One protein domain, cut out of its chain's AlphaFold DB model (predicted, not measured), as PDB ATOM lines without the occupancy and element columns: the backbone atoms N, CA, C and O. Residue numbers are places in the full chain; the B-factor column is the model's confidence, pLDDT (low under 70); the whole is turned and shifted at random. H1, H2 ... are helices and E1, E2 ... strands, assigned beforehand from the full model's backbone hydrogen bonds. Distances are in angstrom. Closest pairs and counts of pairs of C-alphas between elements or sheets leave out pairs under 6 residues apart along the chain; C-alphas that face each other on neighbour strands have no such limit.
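AT A GLANCE: This is residues 729 to 839 of the 846 residues of an uncharacterized protein of Firmicutes bacterium (UniProt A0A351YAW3). A strongly twisted sheet of six strands is a wall with two helices over one face, H1 at the E1 and E2 end and H3 over E4 and E5; residues 740 to 755 pass between these helices, and the other face has no named helix. The printed part has 111 residues, with three named helices and six named strands in the order H1 H2 E1 E2 H3 E3 E4 E5 E6. The antiparallel sheet runs E1 E2 E6 E5 E4 E3; the class is mixed, in two layers, helices on one face of a sheet. It is compact, with a radius of gyration of the C-alphas of 13.4 A and spans of 39 by 32 by 27 A.

HOW THE PARTS SIT: E1, residues 762 to 766, and E2, residues 772 to 777, are a hairpin, with N 763 and O 776 within hydrogen-bond range at 2.8 A. E2 and E6, residues 835 to 838, are antiparallel neighbours, with N 775 and O 835 2.9 A apart. E3, residues 803 to 805, E4, residues 815 to 820, E5, residues 823 to 828, and E6 form a meander, each strand the antiparallel neighbour of the one before; N 805 and O 817, N 818 and O 825, and N 836 and O 826 are each 2.8 A apart. H1, residues 729 to 739, is on the sheet at a height of 7.9 A; its closest C-alphas to E1 are Ile 732 and Ala 764, 5.2 A. H3, residues 786 to 799, is on the same face at a height of 9.7 A, along the strands at 18 degrees to E4 on the local plane; their closest C-alphas are Leu 797 and Tyr 818, 7.4 A. H2, residues 756 to 759, is only just not on the sheet, with 4 pairs of C-alphas within 10 A. In H1 and H3 every O i to N i+4 pair is within hydrogen-bond range; H2 is too short for one.

IN THESE COORDINATES: H1 begins at C-alpha 729 (36.636, 37.573, 39.375) and measures 15.0 A; H3 measures 19.8 A and H2 5.8 A. E2 measures 17.3 A, E4 17.0 A and E5 16.6 A. E6 ends at C-alpha 838 (35.040, 56.610, 45.374).

THE WHOLE: The C-alphas farthest apart are those of Gly 742 and Asp 783, 39.7 A. The printed part has no cut, and the link from H1 to H2 is long, 16 residues. The mean pLDDT of the printed part is 78.9; residues 777 to 784 and 807 to 813 are among those under 70.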
ATOM      1  N   LYS A 729      35.257  37.036  39.401       85.38
ATOM      2  CA  LYS A 729      36.636  37.573  39.375       85.38
ATOM      3  C   LYS A 729      36.933  38.437  38.149       85.38
ATOM      4  O   LYS A 729      37.307  39.597  38.280       85.38
ATOM      5  N   SER A 730      36.694  37.922  36.944       82.81
ATOM      6  CA  SER A 730      36.955  38.645  35.689       82.81
ATOM      7  C   SER A 730      36.139  39.938  35.533       82.81
ATOM      8  O   SER A 730      36.596  40.877  34.881       82.81
ATOM      9  N   ALA A 731      34.948  40.018  36.137       81.25
ATOM     10  CA  ALA A 731      34.141  41.235  36.189       81.25
ATOM     11  C   ALA A 731      34.640  42.207  37.271       81.25
ATOM     12  O   ALA A 731      34.713  43.403  36.999       81.25
ATOM     13  N   ILE A 732      35.054  41.707  38.442       85.25
ATOM     14  CA  ILE A 732      35.671  42.496  39.525       85.25
ATOM     15  C   ILE A 732      36.966  43.162  39.032       85.25
ATOM     16  O   ILE A 732      37.118  44.378  39.130       85.25
ATOM     17  N   LEU A 733      37.863  42.392  38.405       88.44
ATOM     18  CA  LEU A 733      39.116  42.898  37.837       88.44
ATOM     19  C   LEU A 733      38.874  43.923  36.727       88.44
ATOM     20  O   LEU A 733      39.532  44.959  36.687       88.44
ATOM     21  N   LYS A 734      37.894  43.684  35.846       85.69
ATOM     22  CA  LYS A 734      37.517  44.661  34.818       85.69
ATOM     23  C   LYS A 734      36.938  45.942  35.430       85.69
ATOM     24  O   LYS A 734      37.295  47.026  34.983       85.69
ATOM     25  N   MET A 735      36.077  45.822  36.443       86.94
ATOM     26  CA  MET A 735      35.496  46.958  37.162       86.94
ATOM     27  C   MET A 735      36.596  47.820  37.786       86.94
ATOM     28  O   MET A 735      36.629  49.020  37.528       86.94
ATOM     29  N   PHE A 736      37.521  47.221  38.540       88.06
ATOM     30  CA  PHE A 736      38.625  47.958  39.155       88.06
ATOM     31  C   PHE A 736      39.599  48.539  38.123       88.06
ATOM     32  O   PHE A 736      39.998  49.687  38.279       88.06
ATOM     33  N   ASN A 737      39.930  47.828  37.040       86.31
ATOM     34  CA  ASN A 737      40.822  48.358  36.002       86.31
ATOM     35  C   ASN A 737      40.214  49.553  35.242       86.31
ATOM     36  O   ASN A 737      40.932  50.497  34.933       86.31
ATOM     37  N   THR A 738      38.903  49.546  34.964       85.56
ATOM     38  CA  THR A 738      38.201  50.710  34.383       85.56
ATOM     39  C   THR A 738      37.996  51.826  35.409       85.56
ATOM     40  O   THR A 738      38.043  53.001  35.060       85.56
ATOM     41  N   PHE A 739      37.793  51.493  36.686       85.44
ATOM     42  CA  PHE A 739      37.702  52.491  37.748       85.44
ATOM     43  C   PHE A 739      39.043  53.211  37.932       85.44
ATOM     44  O   PHE A 739      39.092  54.429  37.804       85.44
ATOM     45  N   PHE A 740      40.147  52.494  38.131       85.25
ATOM     46  CA  PHE A 740      41.473  53.075  38.363       85.25
ATOM     47  C   PHE A 740      42.221  53.526  37.096       85.25
ATOM     48  O   PHE A 740      43.383  53.930  37.189       85.25
ATOM     49  N   GLU A 741      41.573  53.521  35.928       86.00
ATOM     50  CA  GLU A 741      42.159  53.983  34.667       86.00
ATOM     51  C   GLU A 741      42.701  55.422  34.793       86.00
ATOM     52  O   GLU A 741      41.996  56.348  35.197       86.00
ATOM     53  N   GLY A 742      43.987  55.603  34.472       82.00
ATOM     54  CA  GLY A 742      44.695  56.882  34.602       82.00
ATOM     55  C   GLY A 742      45.218  57.218  36.007       82.00
ATOM     56  O   GLY A 742      45.848  58.262  36.169       82.00
ATOM     57  N   THR A 743      45.005  56.359  37.009       82.56
ATOM     58  CA  THR A 743      45.563  56.515  38.365       82.56
ATOM     59  C   THR A 743      46.819  55.653  38.570       82.56
ATOM     60  O   THR A 743      47.172  54.839  37.719       82.56
ATOM     61  N   ALA A 744      47.504  55.830  39.705       83.81
ATOM     62  CA  ALA A 744      48.627  54.979  40.117       83.81
ATOM     63  C   ALA A 744      48.201  53.760  40.964       83.81
ATOM     64  O   ALA A 744      49.055  52.966  41.347       83.81
ATOM     65  N   ILE A 745      46.907  53.631  41.278       82.25
ATOM     66  CA  ILE A 745      46.355  52.572  42.128       82.25
ATOM     67  C   ILE A 745      46.035  51.359  41.250       82.25
ATOM     68  O   ILE A 745      45.385  51.496  40.215       82.25
ATOM     69  N   SER A 746      46.462  50.164  41.652       84.44
ATOM     70  CA  SER A 746      46.054  48.909  41.019       84.44
ATOM     71  C   SER A 746      44.958  48.204  41.818       84.44
ATOM     72  O   SER A 746      44.740  48.458  43.001       84.44
ATOM     73  N   VAL A 747      44.312  47.226  41.185       82.38
ATOM     74  CA  VAL A 747      43.357  46.312  41.833       82.38
ATOM     75  C   VAL A 747      43.961  45.504  43.002       82.38
ATOM     76  O   VAL A 747      43.216  45.005  43.843       82.38
ATOM     77  N   ASN A 748      45.292  45.413  43.101       85.56
ATOM     78  CA  ASN A 748      45.987  44.718  44.192       85.56
ATOM     79  C   ASN A 748      46.357  45.634  45.367       85.56
ATOM     80  O   ASN A 748      46.635  45.130  46.450       85.56
ATOM     81  N   ASP A 749      46.322  46.957  45.184       82.94
ATOM     82  CA  ASP A 749      46.524  47.930  46.269       82.94
ATOM     83  C   ASP A 749      45.249  48.128  47.111       82.94
ATOM     84  O   ASP A 749      45.268  48.775  48.161       82.94
ATOM     85  N   ILE A 750      44.128  47.557  46.659       84.19
ATOM     86  CA  ILE A 750      42.835  47.594  47.339       84.19
ATOM     87  C   ILE A 750      42.790  46.501  48.408       84.19
ATOM     88  O   ILE A 750      42.940  45.326  48.062       84.19
ATOM     89  N   PRO A 751      42.520  46.840  49.684       87.94
ATOM     90  CA  PRO A 751      42.365  45.853  50.742       87.94
ATOM     91  C   PRO A 751      41.370  44.758  50.357       87.94
ATOM     92  O   PRO A 751      40.215  45.029  50.004       87.94
ATOM     93  N   TYR A 752      41.848  43.521  50.430       86.06
ATOM     94  CA  TYR A 752      41.117  42.298  50.148       86.06
ATOM     95  C   TYR A 752      41.116  41.430  51.408       86.06
ATOM     96  O   TYR A 752      42.177  41.033  51.888       86.06
ATOM     97  N   TYR A 753      39.933  41.155  51.955       85.50
ATOM     98  CA  TYR A 753      39.771  40.216  53.062       85.50
ATOM     99  C   TYR A 753      39.346  38.862  52.508       85.50
ATOM    100  O   TYR A 753      38.324  38.754  51.825       85.50
ATOM    101  N   TYR A 754      40.151  37.842  52.798       82.75
ATOM    102  CA  TYR A 754      39.827  36.476  52.439       82.75
ATOM    103  C   TYR A 754      38.919  35.841  53.483       82.75
ATOM    104  O   TYR A 754      39.285  35.728  54.651       82.75
ATOM    105  N   ASP A 755      37.778  35.351  53.019       79.06
ATOM    106  CA  ASP A 755      36.894  34.475  53.769       79.06
ATOM    107  C   ASP A 755      36.443  33.334  52.841       79.06
ATOM    108  O   ASP A 755      36.020  33.624  51.712       79.06
ATOM    109  N   PRO A 756      36.517  32.059  53.275       71.56
ATOM    110  CA  PRO A 756      36.115  30.906  52.466       71.56
ATOM    111  C   PRO A 756      34.700  31.018  51.882       71.56
ATOM    112  O   PRO A 756      34.457  30.606  50.750       71.56
ATOM    113  N   ILE A 757      33.765  31.581  52.652       71.12
ATOM    114  CA  ILE A 757      32.332  31.629  52.345       71.12
ATOM    115  C   ILE A 757      32.001  32.844  51.466       71.12
ATOM    116  O   ILE A 757      31.020  32.811  50.717       71.12
ATOM    117  N   LEU A 758      32.797  33.916  51.547       72.31
ATOM    118  CA  LEU A 758      32.566  35.163  50.807       72.31
ATOM    119  C   LEU A 758      33.312  35.229  49.475       72.31
ATOM    120  O   LEU A 758      32.784  35.834  48.545       72.31
ATOM    121  N   ASP A 759      34.503  34.626  49.366       78.25
ATOM    122  CA  ASP A 759      35.359  34.783  48.181       78.25
ATOM    123  C   ASP A 759      34.620  34.383  46.897       78.25
ATOM    124  O   ASP A 759      34.461  35.198  45.987       78.25
ATOM    125  N   GLU A 760      34.028  33.184  46.868       76.88
ATOM    126  CA  GLU A 760      33.224  32.721  45.729       76.88
ATOM    127  C   GLU A 760      32.038  33.641  45.381       76.88
ATOM    128  O   GLU A 760      31.601  33.663  44.225       76.88
ATOM    129  N   LYS A 761      31.518  34.376  46.373       74.56
ATOM    130  CA  LYS A 761      30.276  35.161  46.326       74.56
ATOM    131  C   LYS A 761      30.480  36.637  45.967       74.56
ATOM    132  O   LYS A 761      29.499  37.317  45.651       74.56
ATOM    133  N   TRP A 762      31.712  37.157  45.982       80.69
ATOM    134  CA  TRP A 762      31.970  38.550  45.597       80.69
ATOM    135  C   TRP A 762      31.385  38.874  44.215       80.69
ATOM    136  O   TRP A 762      31.436  38.072  43.280       80.69
ATOM    137  N   SER A 763      30.796  40.060  44.098       80.81
ATOM    138  CA  SER A 763      30.080  40.559  42.924       80.81
ATOM    139  C   SER A 763      30.378  42.050  42.747       80.81
ATOM    140  O   SER A 763      30.545  42.760  43.735       80.81
ATOM    141  N   ALA A 764      30.479  42.529  41.505       79.38
ATOM    142  CA  ALA A 764      30.965  43.878  41.191       79.38
ATOM    143  C   ALA A 764      30.074  44.633  40.197       79.38
ATOM    144  O   ALA A 764      29.498  44.048  39.278       79.38
ATOM    145  N   TYR A 765      30.014  45.955  40.362       70.69
ATOM    146  CA  TYR A 765      29.233  46.872  39.536       70.69
ATOM    147  C   TYR A 765      29.987  48.191  39.370       70.69
ATOM    148  O   TYR A 765      30.209  48.935  40.327       70.69
ATOM    149  N   THR A 766      30.337  48.504  38.123       66.44
ATOM    150  CA  THR A 766      30.595  49.882  37.705       66.44
ATOM    151  C   THR A 766      29.255  50.601  37.614       66.44
ATOM    152  O   THR A 766      28.391  50.183  36.835       66.44
ATOM    153  N   SER A 767      29.084  51.708  38.333       67.19
ATOM    154  CA  SER A 767      27.966  52.606  38.033       67.19
ATOM    155  C   SER A 767      28.217  53.385  36.735       67.19
ATOM    156  O   SER A 767      29.258  53.254  36.093       67.19
ATOM    157  N   LYS A 768      27.263  54.240  36.349       72.69
ATOM    158  CA  LYS A 768      27.473  55.229  35.278       72.69
ATOM    159  C   LYS A 768      28.307  56.442  35.722       72.69
ATOM    160  O   LYS A 768      28.696  57.230  34.867       72.69
ATOM    161  N   ASN A 769      28.549  56.612  37.023       75.69
ATOM    162  CA  ASN A 769      29.438  57.640  37.555       75.69
ATOM    163  C   ASN A 769      30.894  57.119  37.499       75.69
ATOM    164  O   ASN A 769      31.182  56.119  38.159       75.69
ATOM    165  N   PRO A 770      31.811  57.763  36.748       75.69
ATOM    166  CA  PRO A 770      33.208  57.331  36.642       75.69
ATOM    167  C   PRO A 770      33.997  57.462  37.954       75.69
ATOM    168  O   PRO A 770      35.080  56.882  38.061       75.69
ATOM    169  N   ASP A 771      33.461  58.187  38.940       79.00
ATOM    170  CA  ASP A 771      34.064  58.378  40.259       79.00
ATOM    171  C   ASP A 771      33.537  57.399  41.317       79.00
ATOM    172  O   ASP A 771      33.971  57.490  42.462       79.00
ATOM    173  N   PHE A 772      32.667  56.438  40.956       77.56
ATOM    174  CA  PHE A 772      32.136  55.410  41.869       77.56
ATOM    175  C   PHE A 772      32.151  53.985  41.286       77.56
ATOM    176  O   PHE A 772      31.586  53.714  40.219       77.56
ATOM    177  N   ALA A 773      32.686  53.051  42.073       74.50
ATOM    178  CA  ALA A 773      32.597  51.607  41.877       74.50
ATOM    179  C   ALA A 773      32.115  50.909  43.164       74.50
ATOM    180  O   ALA A 773      32.245  51.445  44.262       74.50
ATOM    181  N   SER A 774      31.560  49.702  43.044       75.50
ATOM    182  CA  SER A 774      31.016  48.960  44.192       75.50
ATOM    183  C   SER A 774      31.217  47.454  44.061       75.50
ATOM    184  O   SER A 774      30.939  46.889  42.999       75.50
ATOM    185  N   VAL A 775      31.635  46.816  45.157       68.81
ATOM    186  CA  VAL A 775      31.784  45.362  45.295       68.81
ATOM    187  C   VAL A 775      30.995  44.901  46.520       68.81
ATOM    188  O   VAL A 775      31.215  45.389  47.623       68.81
ATOM    189  N   TRP A 776      30.071  43.961  46.352       71.81
ATOM    190  CA  TRP A 776      29.252  43.405  47.435       71.81
ATOM    191  C   TRP A 776      29.318  41.879  47.422       71.81
ATOM    192  O   TRP A 776      29.729  41.265  46.434       71.81
ATOM    193  N   VAL A 777      28.895  41.253  48.518       56.72
ATOM    194  CA  VAL A 777      28.736  39.798  48.571       56.72
ATOM    195  C   VAL A 777      27.373  39.448  47.969       56.72
ATOM    196  O   VAL A 777      26.330  39.770  48.532       56.72
ATOM    197  N   GLY A 778      27.362  38.826  46.791       56.44
ATOM    198  CA  GLY A 778      26.132  38.397  46.126       56.44
ATOM    199  C   GLY A 778      25.554  37.142  46.785       56.44
ATOM    200  O   GLY A 778      26.276  36.174  47.000       56.44
ATOM    201  N   GLY A 779      24.255  37.138  47.096       48.69
ATOM    202  CA  GLY A 779      23.605  35.972  47.713       48.69
ATOM    203  C   GLY A 779      24.104  35.668  49.132       48.69
ATOM    204  O   GLY A 779      24.265  34.504  49.504       48.69
ATOM    205  N   TYR A 780      24.405  36.710  49.912       56.47
ATOM    206  CA  TYR A 780      24.613  36.584  51.350       56.47
ATOM    207  C   TYR A 780      23.289  36.843  52.078       56.47
ATOM    208  O   TYR A 780      22.799  37.970  52.088       56.47
ATOM    209  N   ASN A 781      22.713  35.798  52.670       52.81
ATOM    210  CA  ASN A 781      21.342  35.831  53.192       52.81
ATOM    211  C   ASN A 781      21.226  36.360  54.636       52.81
ATOM    212  O   ASN A 781      20.125  36.687  55.067       52.81
ATOM    213  N   GLY A 782      22.349  36.509  55.350       54.00
ATOM    214  CA  GLY A 782      22.403  37.015  56.730       54.00
ATOM    215  C   GLY A 782      22.900  35.999  57.765       54.00
ATOM    216  O   GLY A 782      23.280  36.400  58.858       54.00
ATOM    217  N   ASP A 783      22.964  34.713  57.412       53.88
ATOM    218  CA  ASP A 783      23.103  33.585  58.356       53.88
ATOM    219  C   ASP A 783      24.527  33.321  58.896       53.88
ATOM    220  O   ASP A 783      24.804  32.252  59.437       53.88
ATOM    221  N   GLY A 784      25.461  34.261  58.728       61.06
ATOM    222  CA  GLY A 784      26.832  34.165  59.242       61.06
ATOM    223  C   GLY A 784      27.221  35.384  60.079       61.06
ATOM    224  O   GLY A 784      26.446  36.328  60.217       61.06
ATOM    225  N   ASP A 785      28.439  35.394  60.630       70.00
ATOM    226  CA  ASP A 785      28.912  36.517  61.452       70.00
ATOM    227  C   ASP A 785      29.324  37.737  60.609       70.00
ATOM    228  O   ASP A 785      30.499  38.062  60.429       70.00
ATOM    229  N   VAL A 786      28.311  38.434  60.101       71.75
ATOM    230  CA  VAL A 786      28.410  39.719  59.403       71.75
ATOM    231  C   VAL A 786      29.243  40.739  60.183       71.75
ATOM    232  O   VAL A 786      30.036  41.465  59.584       71.75
ATOM    233  N   ASN A 787      29.089  40.790  61.511       75.25
ATOM    234  CA  ASN A 787      29.785  41.765  62.347       75.25
ATOM    235  C   ASN A 787      31.277  41.428  62.460       75.25
ATOM    236  O   ASN A 787      32.106  42.327  62.335       75.25
ATOM    237  N   GLY A 788      31.625  40.151  62.640       77.81
ATOM    238  CA  GLY A 788      33.007  39.670  62.618       77.81
ATOM    239  C   GLY A 788      33.685  39.911  61.270       77.81
ATOM    240  O   GLY A 788      34.787  40.454  61.230       77.81
ATOM    241  N   ILE A 789      33.005  39.615  60.157       77.56
ATOM    242  CA  ILE A 789      33.495  39.921  58.801       77.56
ATOM    243  C   ILE A 789      33.740  41.431  58.639       77.56
ATOM    244  O   ILE A 789      34.789  41.841  58.136       77.56
ATOM    245  N   PHE A 790      32.792  42.269  59.075       84.12
ATOM    246  CA  PHE A 790      32.916  43.723  59.000       84.12
ATOM    247  C   PHE A 790      34.096  44.246  59.833       84.12
ATOM    248  O   PHE A 790      34.929  44.987  59.308       84.12
ATOM    249  N   GLU A 791      34.197  43.854  61.106       85.75
ATOM    250  CA  GLU A 791      35.278  44.283  61.999       85.75
ATOM    251  C   GLU A 791      36.648  43.779  61.508       85.75
ATOM    252  O   GLU A 791      37.625  44.526  61.577       85.75
ATOM    253  N   ASN A 792      36.723  42.588  60.900       86.62
ATOM    254  CA  ASN A 792      37.937  42.085  60.250       86.62
ATOM    255  C   ASN A 792      38.326  42.913  59.009       86.62
ATOM    256  O   ASN A 792      39.497  43.271  58.857       86.62
ATOM    257  N   TYR A 793      37.377  43.273  58.133       87.00
ATOM    258  CA  TYR A 793      37.677  44.116  56.964       87.00
ATOM    259  C   TYR A 793      38.103  45.535  57.368       87.00
ATOM    260  O   TYR A 793      39.039  46.104  56.804       87.00
ATOM    261  N   LYS A 794      37.465  46.084  58.403       89.50
ATOM    262  CA  LYS A 794      37.834  47.340  59.064       89.50
ATOM    263  C   LYS A 794      39.236  47.285  59.678       89.50
ATOM    264  O   LYS A 794      40.017  48.212  59.475       89.50
ATOM    265  N   ALA A 795      39.589  46.204  60.374       89.56
ATOM    266  CA  ALA A 795      40.935  46.007  60.906       89.56
ATOM    267  C   ALA A 795      41.986  45.973  59.782       89.56
ATOM    268  O   ALA A 795      43.012  46.642  59.890       89.56
ATOM    269  N   LEU A 796      41.696  45.287  58.671       91.00
ATOM    270  CA  LEU A 796      42.553  45.256  57.483       91.00
ATOM    271  C   LEU A 796      42.706  46.644  56.826       91.00
ATOM    272  O   LEU A 796      43.817  47.022  56.463       91.00
ATOM    273  N   LEU A 797      41.624  47.419  56.684       91.75
ATOM    274  CA  LEU A 797      41.672  48.798  56.169       91.75
ATOM    275  C   LEU A 797      42.605  49.683  57.010       91.75
ATOM    276  O   LEU A 797      43.461  50.381  56.461       91.75
ATOM    277  N   LEU A 798      42.485  49.604  58.338       92.81
ATOM    278  CA  LEU A 798      43.341  50.332  59.277       92.81
ATOM    279  C   LEU A 798      44.803  49.846  59.215       92.81
ATOM    280  O   LEU A 798      45.715  50.669  59.192       92.81
ATOM    281  N   GLU A 799      45.045  48.534  59.103       92.50
ATOM    282  CA  GLU A 799      46.388  47.951  58.934       92.50
ATOM    283  C   GLU A 799      47.066  48.424  57.636       92.50
ATOM    284  O   GLU A 799      48.252  48.754  57.633       92.50
ATOM    285  N   LYS A 800      46.314  48.536  56.530       89.88
ATOM    286  CA  LYS A 800      46.824  49.093  55.263       89.88
ATOM    287  C   LYS A 800      46.940  50.624  55.270       89.88
ATOM    288  O   LYS A 800      47.338  51.201  54.251       89.88
ATOM    289  N   GLY A 801      46.656  51.280  56.396       92.81
ATOM    290  CA  GLY A 801      46.833  52.718  56.590       92.81
ATOM    291  C   GLY A 801      45.772  53.569  55.898       92.81
ATOM    292  O   GLY A 801      46.119  54.595  55.322       92.81
ATOM    293  N   PHE A 802      44.508  53.132  55.904       93.38
ATOM    294  CA  PHE A 802      43.378  54.003  55.576       93.38
ATOM    295  C   PHE A 802      42.875  54.711  56.841       93.38
ATOM    296  O   PHE A 802      42.523  54.060  57.825       93.38
ATOM    297  N   ASP A 803      42.782  56.039  56.800       93.81
ATOM    298  CA  ASP A 803      42.257  56.852  57.898       93.81
ATOM    299  C   ASP A 803      40.725  56.773  57.946       93.81
ATOM    300  O   ASP A 803      40.051  57.063  56.957       93.81
ATOM    301  N   HIS A 804      40.154  56.427  59.102       91.38
ATOM    302  CA  HIS A 804      38.703  56.454  59.307       91.38
ATOM    303  C   HIS A 804      38.173  57.897  59.414       91.38
ATOM    304  O   HIS A 804      38.687  58.692  60.205       91.38
ATOM    305  N   PHE A 805      37.103  58.223  58.683       86.06
ATOM    306  CA  PHE A 805      36.462  59.541  58.687       86.06
ATOM    307  C   PHE A 805      34.938  59.460  58.880       86.06
ATOM    308  O   PHE A 805      34.291  58.457  58.588       86.06
ATOM    309  N   ILE A 806      34.343  60.533  59.411       75.88
ATOM    310  CA  ILE A 806      32.927  60.549  59.811       75.88
ATOM    311  C   ILE A 806      32.017  60.662  58.581       75.88
ATOM    312  O   ILE A 806      31.953  61.713  57.942       75.88
ATOM    313  N   TYR A 807      31.247  59.608  58.296       69.31
ATOM    314  CA  TYR A 807      30.349  59.563  57.139       69.31
ATOM    315  C   TYR A 807      28.936  60.131  57.420       69.31
ATOM    316  O   TYR A 807      27.925  59.437  57.343       69.31
ATOM    317  N   SER A 808      28.858  61.429  57.738       59.75
ATOM    318  CA  SER A 808      27.633  62.133  58.167       59.75
ATOM    319  C   SER A 808      26.434  62.168  57.201       59.75
ATOM    320  O   SER A 808      25.316  62.338  57.684       59.75
ATOM    321  N   ASN A 809      26.605  62.038  55.877       57.94
ATOM    322  CA  ASN A 809      25.473  62.113  54.930       57.94
ATOM    323  C   ASN A 809      24.527  60.902  55.015       57.94
ATOM    324  O   ASN A 809      23.363  61.007  54.629       57.94
ATOM    325  N   TYR A 810      24.985  59.771  55.557       55.94
ATOM    326  CA  TYR A 810      24.126  58.628  55.849       55.94
ATOM    327  C   TYR A 810      23.744  58.660  57.332       55.94
ATOM    328  O   TYR A 810      24.477  58.200  58.200       55.94
ATOM    329  N   SER A 811      22.548  59.178  57.624       45.53
ATOM    330  CA  SER A 811      21.992  59.265  58.986       45.53
ATOM    331  C   SER A 811      21.756  57.902  59.662       45.53
ATOM    332  O   SER A 811      21.547  57.833  60.874       45.53
ATOM    333  N   ASN A 812      21.834  56.807  58.900       54.44
ATOM    334  CA  ASN A 812      21.904  55.450  59.426       54.44
ATOM    335  C   ASN A 812      23.325  55.129  59.908       54.44
ATOM    336  O   ASN A 812      24.261  55.119  59.111       54.44
ATOM    337  N   ARG A 813      23.458  54.712  61.177       60.44
ATOM    338  CA  ARG A 813      24.701  54.224  61.825       60.44
ATOM    339  C   ARG A 813      25.229  52.884  61.262       60.44
ATOM    340  O   ARG A 813      25.785  52.076  62.001       60.44
ATOM    341  N   LYS A 814      24.979  52.612  59.982       75.12
ATOM    342  CA  LYS A 814      25.304  51.375  59.267       75.12
ATOM    343  C   LYS A 814      26.554  51.493  58.396       75.12
ATOM    344  O   LYS A 814      26.942  50.495  57.816       75.12
ATOM    345  N   PHE A 815      27.189  52.658  58.301       84.19
ATOM    346  CA  PHE A 815      28.350  52.860  57.434       84.19
ATOM    347  C   PHE A 815      29.529  53.433  58.207       84.19
ATOM    348  O   PHE A 815      29.372  54.436  58.903       84.19
ATOM    349  N   ASP A 816      30.700  52.835  58.005       88.38
ATOM    350  CA  ASP A 816      31.988  53.410  58.387       88.38
ATOM    351  C   ASP A 816      32.753  53.743  57.100       88.38
ATOM    352  O   ASP A 816      32.665  53.003  56.114       88.38
ATOM    353  N   ALA A 817      33.488  54.855  57.091       90.00
ATOM    354  CA  ALA A 817      34.209  55.317  55.908       90.00
ATOM    355  C   ALA A 817      35.691  55.548  56.195       90.00
ATOM    356  O   ALA A 817      36.082  55.970  57.282       90.00
ATOM    357  N   TYR A 818      36.512  55.249  55.197       92.56
ATOM    358  CA  TYR A 818      37.960  55.145  55.285       92.56
ATOM    359  C   TYR A 818      38.579  55.811  54.056       92.56
ATOM    360  O   TYR A 818      38.026  55.700  52.964       92.56
ATOM    361  N   GLN A 819      39.704  56.507  54.190       92.44
ATOM    362  CA  GLN A 819      40.352  57.204  53.073       92.44
ATOM    363  C   GLN A 819      41.859  56.956  53.038       92.44
ATOM    364  O   GLN A 819      42.504  56.870  54.081       92.44
ATOM    365  N   LYS A 820      42.430  56.870  51.834       91.75
ATOM    366  CA  LYS A 820      43.879  56.805  51.616       91.75
ATOM    367  C   LYS A 820      44.232  57.261  50.205       91.75
ATOM    368  O   LYS A 820      43.593  56.829  49.255       91.75
ATOM    369  N   ASP A 821      45.244  58.117  50.060       88.50
ATOM    370  CA  ASP A 821      45.819  58.525  48.763       88.50
ATOM    371  C   ASP A 821      44.792  59.013  47.704       88.50
ATOM    372  O   ASP A 821      45.020  58.925  46.499       88.50
ATOM    373  N   GLY A 822      43.649  59.553  48.154       84.56
ATOM    374  CA  GLY A 822      42.535  60.012  47.309       84.56
ATOM    375  C   GLY A 822      41.457  58.961  47.005       84.56
ATOM    376  O   GLY A 822      40.412  59.313  46.465       84.56
ATOM    377  N   LEU A 823      41.660  57.698  47.382       88.19
ATOM    378  CA  LEU A 823      40.627  56.663  47.386       88.19
ATOM    379  C   LEU A 823      39.825  56.725  48.692       88.19
ATOM    380  O   LEU A 823      40.396  56.668  49.781       88.19
ATOM    381  N   TYR A 824      38.500  56.758  48.575       89.62
ATOM    382  CA  TYR A 824      37.567  56.665  49.697       89.62
ATOM    383  C   TYR A 824      36.840  55.319  49.631       89.62
ATOM    384  O   TYR A 824      36.284  54.958  48.593       89.62
ATOM    385  N   VAL A 825      36.834  54.584  50.739       90.50
ATOM    386  CA  VAL A 825      36.166  53.292  50.911       90.50
ATOM    387  C   VAL A 825      35.058  53.457  51.946       90.50
ATOM    388  O   VAL A 825      35.334  53.795  53.094       90.50
ATOM    389  N   VAL A 826      33.806  53.219  51.562       88.75
ATOM    390  CA  VAL A 826      32.660  53.218  52.484       88.75
ATOM    391  C   VAL A 826      32.169  51.782  52.626       88.75
ATOM    392  O   VAL A 826      31.867  51.127  51.631       88.75
ATOM    393  N   VAL A 827      32.094  51.280  53.855       87.25
ATOM    394  CA  VAL A 827      31.742  49.886  54.157       87.25
ATOM    395  C   VAL A 827      30.419  49.864  54.911       87.25
ATOM    396  O   VAL A 827      30.302  50.513  55.953       87.25
ATOM    397  N   ASN A 828      29.424  49.113  54.426       83.88
ATOM    398  CA  ASN A 828      28.235  48.844  55.234       83.88
ATOM    399  C   ASN A 828      28.561  47.782  56.301       83.88
ATOM    400  O   ASN A 828      29.020  46.691  55.972       83.88
ATOM    401  N   ARG A 829      28.268  48.089  57.566       81.19
ATOM    402  CA  ARG A 829      28.378  47.210  58.739       81.19
ATOM    403  C   ARG A 829      27.569  45.923  58.620       81.19
ATOM    404  O   ARG A 829      27.974  44.918  59.183       81.19
ATOM    405  N   ASP A 830      26.439  45.954  57.912       73.00
ATOM    406  CA  ASP A 830      25.642  44.758  57.624       73.00
ATOM    407  C   ASP A 830      26.090  44.001  56.361       73.00
ATOM    408  O   ASP A 830      25.573  42.923  56.089       73.00
ATOM    409  N   LEU A 831      27.036  44.557  55.589       68.00
ATOM    410  CA  LEU A 831      27.618  44.035  54.342       68.00
ATOM    411  C   LEU A 831      26.641  43.634  53.216       68.00
ATOM    412  O   LEU A 831      27.088  43.466  52.082       68.00
ATOM    413  N   THR A 832      25.326  43.591  53.455       63.97
ATOM    414  CA  THR A 832      24.286  43.268  52.459       63.97
ATOM    415  C   THR A 832      24.273  44.254  51.293       63.97
ATOM    416  O   THR A 832      23.899  43.909  50.174       63.97
ATOM    417  N   GLN A 833      24.718  45.485  51.552       64.88
ATOM    418  CA  GLN A 833      24.844  46.555  50.561       64.88
ATOM    419  C   GLN A 833      26.290  46.695  50.036       64.88
ATOM    420  O   GLN A 833      26.511  47.317  49.000       64.88
ATOM    421  N   GLY A 834      27.259  46.043  50.689       79.69
ATOM    422  CA  GLY A 834      28.636  45.883  50.223       79.69
ATOM    423  C   GLY A 834      29.641  46.958  50.646       79.69
ATOM    424  O   GLY A 834      29.479  47.668  51.643       79.69
ATOM    425  N   ILE A 835      30.718  47.011  49.860       86.00
ATOM    426  CA  ILE A 835      31.866  47.909  49.961       86.00
ATOM    427  C   ILE A 835      31.854  48.832  48.735       86.00
ATOM    428  O   ILE A 835      31.771  48.388  47.585       86.00
ATOM    429  N   TYR A 836      31.956  50.130  48.981       87.38
ATOM    430  CA  TYR A 836      31.870  51.181  47.976       87.38
ATOM    431  C   TYR A 836      33.196  51.922  47.852       87.38
ATOM    432  O   TYR A 836      33.826  52.230  48.860       87.38
ATOM    433  N   PHE A 837      33.591  52.247  46.624       88.25
ATOM    434  CA  PHE A 837      34.866  52.876  46.294       88.25
ATOM    435  C   PHE A 837      34.619  54.172  45.517       88.25
ATOM    436  O   PHE A 837      33.956  54.150  44.477       88.25
ATOM    437  N   TYR A 838      35.171  55.288  45.995       87.00
ATOM    438  CA  TYR A 838      35.040  56.610  45.374       87.00
ATOM    439  C   TYR A 838      36.416  57.250  45.115       87.00
ATOM    440  O   TYR A 838      37.331  57.100  45.925       87.00
ATOM    441  N   LYS A 839      36.564  57.982  44.001       85.06
ATOM    442  CA  LYS A 839      37.789  58.751  43.651       85.06
ATOM    443  C   LYS A 839      37.846  60.156  44.249       85.06
ATOM    444  O   LYS A 839      38.876  60.824  44.224       85.06
TER     445      LYS A 839